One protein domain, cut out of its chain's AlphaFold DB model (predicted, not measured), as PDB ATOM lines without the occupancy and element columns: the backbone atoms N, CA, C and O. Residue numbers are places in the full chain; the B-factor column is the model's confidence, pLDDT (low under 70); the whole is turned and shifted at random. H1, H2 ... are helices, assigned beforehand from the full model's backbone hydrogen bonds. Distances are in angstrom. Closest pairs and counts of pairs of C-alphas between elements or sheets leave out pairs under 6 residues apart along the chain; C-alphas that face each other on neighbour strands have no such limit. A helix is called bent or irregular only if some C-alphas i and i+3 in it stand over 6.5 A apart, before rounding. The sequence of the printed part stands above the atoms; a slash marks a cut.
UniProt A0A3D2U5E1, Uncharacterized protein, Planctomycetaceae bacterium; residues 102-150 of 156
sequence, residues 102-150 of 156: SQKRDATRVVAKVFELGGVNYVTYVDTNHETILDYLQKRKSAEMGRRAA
ATOM      1  N   SER A 102       9.281 -34.775 -34.683       88.19
ATOM      2  CA  SER A 102       8.006 -34.597 -35.389       88.19
ATOM      3  C   SER A 102       6.895 -34.138 -34.442       88.19
ATOM      4  O   SER A 102       6.199 -33.171 -34.742       88.19
ATOM      5  N   GLN A 103       6.796 -34.756 -33.262       90.25
ATOM      6  CA  GLN A 103       5.838 -34.372 -32.221       90.25
ATOM      7  C   GLN A 103       6.092 -32.956 -31.693       90.25
ATOM      8  O   GLN A 103       5.138 -32.208 -31.492       90.25
ATOM      9  N   LYS A 104       7.359 -32.558 -31.510       89.94
ATOM     10  CA  LYS A 104       7.728 -31.180 -31.147       89.94
ATOM     11  C   LYS A 104       7.279 -30.188 -32.220       89.94
ATOM     12  O   LYS A 104       6.658 -29.180 -31.900       89.94
ATOM     13  N   ARG A 105       7.492 -30.508 -33.502       88.75
ATOM     14  CA  ARG A 105       7.021 -29.698 -34.640       88.75
ATOM     15  C   ARG A 105       5.513 -29.465 -34.625       88.75
ATOM     16  O   ARG A 105       5.066 -28.345 -34.870       88.75
ATOM     17  N   ASP A 106       4.737 -30.511 -34.370       89.62
ATOM     18  CA  ASP A 106       3.279 -30.402 -34.331       89.62
ATOM     19  C   ASP A 106       2.794 -29.660 -33.086       89.62
ATOM     20  O   ASP A 106       1.913 -28.807 -33.185       89.62
ATOM     21  N   ALA A 107       3.431 -29.885 -31.938       88.56
ATOM     22  CA  ALA A 107       3.158 -29.133 -30.721       88.56
ATOM     23  C   ALA A 107       3.466 -27.631 -30.889       88.56
ATOM     24  O   ALA A 107       2.655 -26.793 -30.492       88.56
ATOM     25  N   THR A 108       4.557 -27.263 -31.571       87.19
ATOM     26  CA  THR A 108       4.866 -25.862 -31.903       87.19
ATOM     27  C   THR A 108       3.765 -25.203 -32.733       87.19
ATOM     28  O   THR A 108       3.459 -24.038 -32.495       87.19
ATOM     29  N   ARG A 109       3.108 -25.926 -33.651       86.12
ATOM     30  CA  ARG A 109       1.974 -25.375 -34.419       86.12
ATOM     31  C   ARG A 109       0.782 -25.038 -33.529       86.12
ATOM     32  O   ARG A 109       0.074 -24.075 -33.807       86.12
ATOM     33  N   VAL A 110       0.541 -25.836 -32.489       87.69
ATOM     34  CA  VAL A 110      -0.522 -25.577 -31.506       87.69
ATOM     35  C   VAL A 110      -0.179 -24.336 -30.685       87.69
ATOM     36  O   VAL A 110      -1.010 -23.443 -30.560       87.69
ATOM     37  N   VAL A 111       1.063 -24.240 -30.208       84.50
ATOM     38  CA  VAL A 111       1.559 -23.085 -29.445       84.50
ATOM     39  C   VAL A 111       1.522 -21.804 -30.284       84.50
ATOM     40  O   VAL A 111       1.046 -20.775 -29.816       84.50
ATOM     41  N   ALA A 112       1.932 -21.861 -31.553       82.94
ATOM     42  CA  ALA A 112       1.966 -20.704 -32.449       82.94
ATOM     43  C   ALA A 112       0.592 -20.050 -32.663       82.94
ATOM     44  O   ALA A 112       0.533 -18.849 -32.911       82.94
ATOM     45  N   LYS A 113      -0.503 -20.813 -32.539       81.75
ATOM     46  CA  LYS A 113      -1.871 -20.275 -32.609       81.75
ATOM     47  C   LYS A 113      -2.233 -19.417 -31.400       81.75
ATOM     48  O   LYS A 113      -3.022 -18.500 -31.551       81.75
ATOM     49  N   VAL A 114      -1.676 -19.710 -30.224       79.25
ATOM     50  CA  VAL A 114      -1.952 -18.958 -28.985       79.25
ATOM     51  C   VAL A 114      -1.177 -17.643 -28.943       79.25
ATOM     52  O   VAL A 114      -1.658 -16.659 -28.397       79.25
ATOM     53  N   PHE A 115       0.020 -17.625 -29.526       74.62
ATOM     54  CA  PHE A 115       0.898 -16.453 -29.546       74.62
ATOM     55  C   PHE A 115       0.824 -15.650 -30.852       74.62
ATOM     56  O   PHE A 115       1.629 -14.745 -31.038       74.62
ATOM     57  N   GLU A 116      -0.082 -16.013 -31.767       69.69
ATOM     58  CA  GLU A 116      -0.234 -15.389 -33.091       69.69
ATOM     59  C   GLU A 116       1.105 -15.164 -33.820       69.69
ATOM     60  O   GLU A 116       1.322 -14.134 -34.454       69.69
ATOM     61  N   LEU A 117       2.029 -16.135 -33.754       61.12
ATOM     62  CA  LEU A 117       3.426 -15.995 -34.219       61.12
ATOM     63  C   LEU A 117       3.587 -15.936 -35.757       61.12
ATOM     64  O   LEU A 117       4.576 -16.419 -36.310       61.12
ATOM     65  N   GLY A 118       2.611 -15.392 -36.485       54.53
ATOM     66  CA  GLY A 118       2.699 -15.139 -37.925       54.53
ATOM     67  C   GLY A 118       2.897 -16.396 -38.778       54.53
ATOM     68  O   GLY A 118       3.391 -16.310 -39.897       54.53
ATOM     69  N   GLY A 119       2.557 -17.582 -38.256       52.00
ATOM     70  CA  GLY A 119       2.716 -18.856 -38.963       52.00
ATOM     71  C   GLY A 119       4.155 -19.382 -39.044       52.00
ATOM     72  O   GLY A 119       4.382 -20.437 -39.645       52.00
ATOM     73  N   VAL A 120       5.126 -18.710 -38.420       54.50
ATOM     74  CA  VAL A 120       6.510 -19.182 -38.404       54.50
ATOM     75  C   VAL A 120       6.669 -20.216 -37.285       54.50
ATOM     76  O   VAL A 120       6.561 -19.922 -36.096       54.50
ATOM     77  N   ASN A 121       6.887 -21.476 -37.671       61.78
ATOM     78  CA  ASN A 121       7.127 -22.573 -36.730       61.78
ATOM     79  C   ASN A 121       8.538 -22.464 -36.145       61.78
ATOM     80  O   ASN A 121       9.469 -23.115 -36.621       61.78
ATOM     81  N   TYR A 122       8.697 -21.665 -35.093       70.94
ATOM     82  CA  TYR A 122       9.958 -21.561 -34.364       70.94
ATOM     83  C   TYR A 122      10.131 -22.726 -33.388       70.94
ATOM     84  O   TYR A 122      10.149 -22.545 -32.174       70.94
ATOM     85  N   VAL A 123      10.263 -23.943 -33.919       80.38
ATOM     86  CA  VAL A 123      10.460 -25.146 -33.092       80.38
ATOM     87  C   VAL A 123      11.676 -24.980 -32.198       80.38
ATOM     88  O   VAL A 123      11.585 -25.293 -31.027       80.38
ATOM     89  N   THR A 124      12.769 -24.408 -32.707       81.00
ATOM     90  CA  THR A 124      13.976 -24.127 -31.921       81.00
ATOM     91  C   THR A 124      13.711 -23.156 -30.771       81.00
ATOM     92  O   THR A 124      14.180 -23.381 -29.664       81.00
ATOM     93  N   TYR A 125      12.920 -22.102 -31.003       82.94
ATOM     94  CA  TYR A 125      12.551 -21.163 -29.943       82.94
ATOM     95  C   TYR A 125      11.709 -21.856 -28.873       82.94
ATOM     96  O   TYR A 125      12.010 -21.733 -27.689       82.94
ATOM     97  N   VAL A 126      10.687 -22.614 -29.284       84.88
ATOM     98  CA  VAL A 126       9.856 -23.366 -28.342       84.88
ATOM     99  C   VAL A 126      10.694 -24.410 -27.615       84.88
ATOM    100  O   VAL A 126      10.558 -24.534 -26.414       84.88
ATOM    101  N   ASP A 127      11.616 -25.093 -28.288       85.69
ATOM    102  CA  ASP A 127      12.478 -26.108 -27.684       85.69
ATOM    103  C   ASP A 127      13.358 -25.527 -26.574       85.69
ATOM    104  O   ASP A 127      13.407 -26.079 -25.477       85.69
ATOM    105  N   THR A 128      13.964 -24.361 -26.814       85.88
ATOM    106  CA  THR A 128      14.786 -23.662 -25.813       85.88
ATOM    107  C   THR A 128      13.962 -23.033 -24.684       85.88
ATOM    108  O   THR A 128      14.470 -22.890 -23.579       85.88
ATOM    109  N   ASN A 129      12.703 -22.659 -24.933       85.00
ATOM    110  CA  ASN A 129      11.894 -21.866 -23.995       85.00
ATOM    111  C   ASN A 129      10.634 -22.593 -23.493       85.00
ATOM    112  O   ASN A 129       9.755 -21.954 -22.916       85.00
ATOM    113  N   HIS A 130      10.497 -23.901 -23.723       86.38
ATOM    114  CA  HIS A 130       9.236 -24.620 -23.502       86.38
ATOM    115  C   HIS A 130       8.747 -24.523 -22.051       86.38
ATOM    116  O   HIS A 130       7.550 -24.351 -21.834       86.38
ATOM    117  N   GLU A 131       9.651 -24.564 -21.068       88.75
ATOM    118  CA  GLU A 131       9.320 -24.398 -19.648       88.75
ATOM    119  C   GLU A 131       8.793 -22.991 -19.341       88.75
ATOM    120  O   GLU A 131       7.766 -22.835 -18.682       88.75
ATOM    121  N   THR A 132       9.453 -21.956 -19.867       85.62
ATOM    122  CA  THR A 132       9.035 -20.557 -19.695       85.62
ATOM    123  C   THR A 132       7.683 -20.295 -20.353       85.62
ATOM    124  O   THR A 132       6.825 -19.625 -19.777       85.62
ATOM    125  N   ILE A 133       7.467 -20.848 -21.549       85.81
ATOM    126  CA  ILE A 133       6.191 -20.747 -22.264       85.81
ATOM    127  C   ILE A 133       5.089 -21.458 -21.467       85.81
ATOM    128  O   ILE A 133       3.990 -20.920 -21.328       85.81
ATOM    129  N   LEU A 134       5.375 -22.638 -20.913       87.50
ATOM    130  CA  LEU A 134       4.431 -23.392 -20.091       87.50
ATOM    131  C   LEU A 134       4.017 -22.611 -18.835       87.50
ATOM    132  O   LEU A 134       2.819 -22.459 -18.588       87.50
ATOM    133  N   ASP A 135       4.982 -22.080 -18.080       87.50
ATOM    134  CA  ASP A 135       4.730 -21.269 -16.880       87.50
ATOM    135  C   ASP A 135       3.898 -20.018 -17.207       87.50
ATOM    136  O   ASP A 135       2.899 -19.726 -16.540       87.50
ATOM    137  N   TYR A 136       4.240 -19.320 -18.293       86.06
ATOM    138  CA  TYR A 136       3.477 -18.166 -18.762       86.06
ATOM    139  C   TYR A 136       2.012 -18.525 -19.064       86.06
ATOM    140  O   TYR A 136       1.096 -17.842 -18.592       86.06
ATOM    141  N   LEU A 137       1.769 -19.607 -19.811       86.44
ATOM    142  CA  LEU A 137       0.414 -20.041 -20.167       86.44
ATOM    143  C   LEU A 137      -0.401 -20.447 -18.930       86.44
ATOM    144  O   LEU A 137      -1.578 -20.097 -18.832       86.44
ATOM    145  N   GLN A 138       0.214 -21.126 -17.958       87.06
ATOM    146  CA  GLN A 138      -0.448 -21.515 -16.707       87.06
ATOM    147  C   GLN A 138      -0.837 -20.305 -15.848       87.06
ATOM    148  O   GLN A 138      -1.961 -20.242 -15.329       87.06
ATOM    149  N   LYS A 139       0.053 -19.312 -15.733       82.69
ATOM    150  CA  LYS A 139      -0.234 -18.051 -15.031       82.69
ATOM    151  C   LYS A 139      -1.366 -17.289 -15.708       82.69
ATOM    152  O   LYS A 139      -2.310 -16.872 -15.036       82.69
ATOM    153  N   ARG A 140      -1.320 -17.172 -17.038       79.44
ATOM    154  CA  ARG A 140      -2.347 -16.466 -17.816       79.44
ATOM    155  C   ARG A 140      -3.707 -17.164 -17.732       79.44
ATOM    156  O   ARG A 140      -4.712 -16.490 -17.518       79.44
ATOM    157  N   LYS A 141      -3.738 -18.503 -17.788       83.38
ATOM    158  CA  LYS A 141      -4.947 -19.308 -17.536       83.38
ATOM    159  C   LYS A 141      -5.539 -19.020 -16.155       83.38
ATOM    160  O   LYS A 141      -6.736 -18.777 -16.041       83.38
ATOM    161  N   SER A 142      -4.711 -19.042 -15.113       80.81
ATOM    162  CA  SER A 142      -5.162 -18.831 -13.731       80.81
ATOM    163  C   SER A 142      -5.737 -17.428 -13.524       80.81
ATOM    164  O   SER A 142      -6.797 -17.281 -12.916       80.81
ATOM    165  N   ALA A 143      -5.087 -16.408 -14.092       79.50
ATOM    166  CA  ALA A 143      -5.571 -15.030 -14.059       79.50
ATOM    167  C   ALA A 143      -6.925 -14.873 -14.774       79.50
ATOM    168  O   ALA A 143      -7.845 -14.262 -14.231       79.50
ATOM    169  N   GLU A 144      -7.082 -15.478 -15.954       79.81
ATOM    170  CA  GLU A 144      -8.332 -15.424 -16.722       79.81
ATOM    171  C   GLU A 144      -9.478 -16.171 -16.020       79.81
ATOM    172  O   GLU A 144     -10.603 -15.670 -15.966       79.81
ATOM    173  N   MET A 145      -9.207 -17.331 -15.411       82.62
ATOM    174  CA  MET A 145     -10.204 -18.027 -14.585       82.62
ATOM    175  C   MET A 145     -10.659 -17.163 -13.401       82.62
ATOM    176  O   MET A 145     -11.860 -17.087 -13.133       82.62
ATOM    177  N   GLY A 146      -9.730 -16.467 -12.735       79.06
ATOM    178  CA  GLY A 146     -10.050 -15.520 -11.663       79.06
ATOM    179  C   GLY A 146     -10.916 -14.353 -12.146       79.06
ATOM    180  O   GLY A 146     -11.905 -14.010 -11.499       79.06
ATOM    181  N   ARG A 147     -10.609 -13.796 -13.324       73.88
ATOM    182  CA  ARG A 147     -11.389 -12.712 -13.940       73.88
ATOM    183  C   ARG A 147     -12.816 -13.146 -14.272       73.88
ATOM    184  O   ARG A 147     -13.758 -12.417 -13.967       73.88
ATOM    185  N   ARG A 148     -12.988 -14.344 -14.842       79.12
ATOM    186  CA  ARG A 148     -14.317 -14.911 -15.130       79.12
ATOM    187  C   ARG A 148     -15.102 -15.180 -13.851       79.12
ATOM    188  O   ARG A 148     -16.279 -14.856 -13.808       79.12
ATOM    189  N   ALA A 149     -14.469 -15.708 -12.803       78.00
ATOM    190  CA  ALA A 149     -15.126 -15.936 -11.515       78.00
ATOM    191  C   ALA A 149     -15.568 -14.623 -10.835       78.00
ATOM    192  O   ALA A 149     -16.673 -14.543 -10.297       78.00
ATOM    193  N   ALA A 150     -14.738 -13.579 -10.905       72.88
ATOM    194  CA  ALA A 150     -15.060 -12.256 -10.373       72.88
ATOM    195  C   ALA A 150     -16.163 -11.551 -11.183       72.88
ATOM    196  O   ALA A 150     -17.057 -10.947 -10.600       72.88
TER     197      ALA A 150
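Overview. This is residues 102 to 150 of the 156 residues of an uncharacterized protein of Planctomycetaceae bacterium (UniProt A0A3D2U5E1). A long helix, H2, kinked by 76 degrees near residue 130, packs with residues 123 to 127 on a shorter helix, H1, while its residues 138 to 150 stick out as a free arm. The printed part has 49 residues with two named helices, H1 then H2, and no named strand; its class is all helix. It is loose, with a radius of gyration of the C-alphas of 12.5 A, and spans 40 by 20 by 16 A.

Along the chain. Find C-alpha 123 at (10.460, -25.146, -33.092); from there H2, residues 123 to 150, runs 36.5 A to C-alpha 150 at (-15.060, -12.256, -10.373). H2 is irregular: C-alphas 128 and 131 are 8.3 A apart. H1, residues 102 to 114, starts from C-alpha 102 at (8.006, -34.597, -35.389).

Arrangement. H2 touches H1, whose residues 104 to 108 alone take part; the closest C-alphas, of Thr 108 and Val 123, are 5.8 A apart. Their lines stand at a steep tilt of 41 degrees, the same way. O i to N i+4 pairs are within hydrogen-bond range in 7 of 9 for H1 and 22 of 24 for H2.

Size, cuts and confidence. The farthest C-alphas, of Ser 102 and Ala 150, are 40.7 A apart. The printed part has no cut, and the H1 to H2 link is short. Residues 116 to 121 have pLDDT under 70.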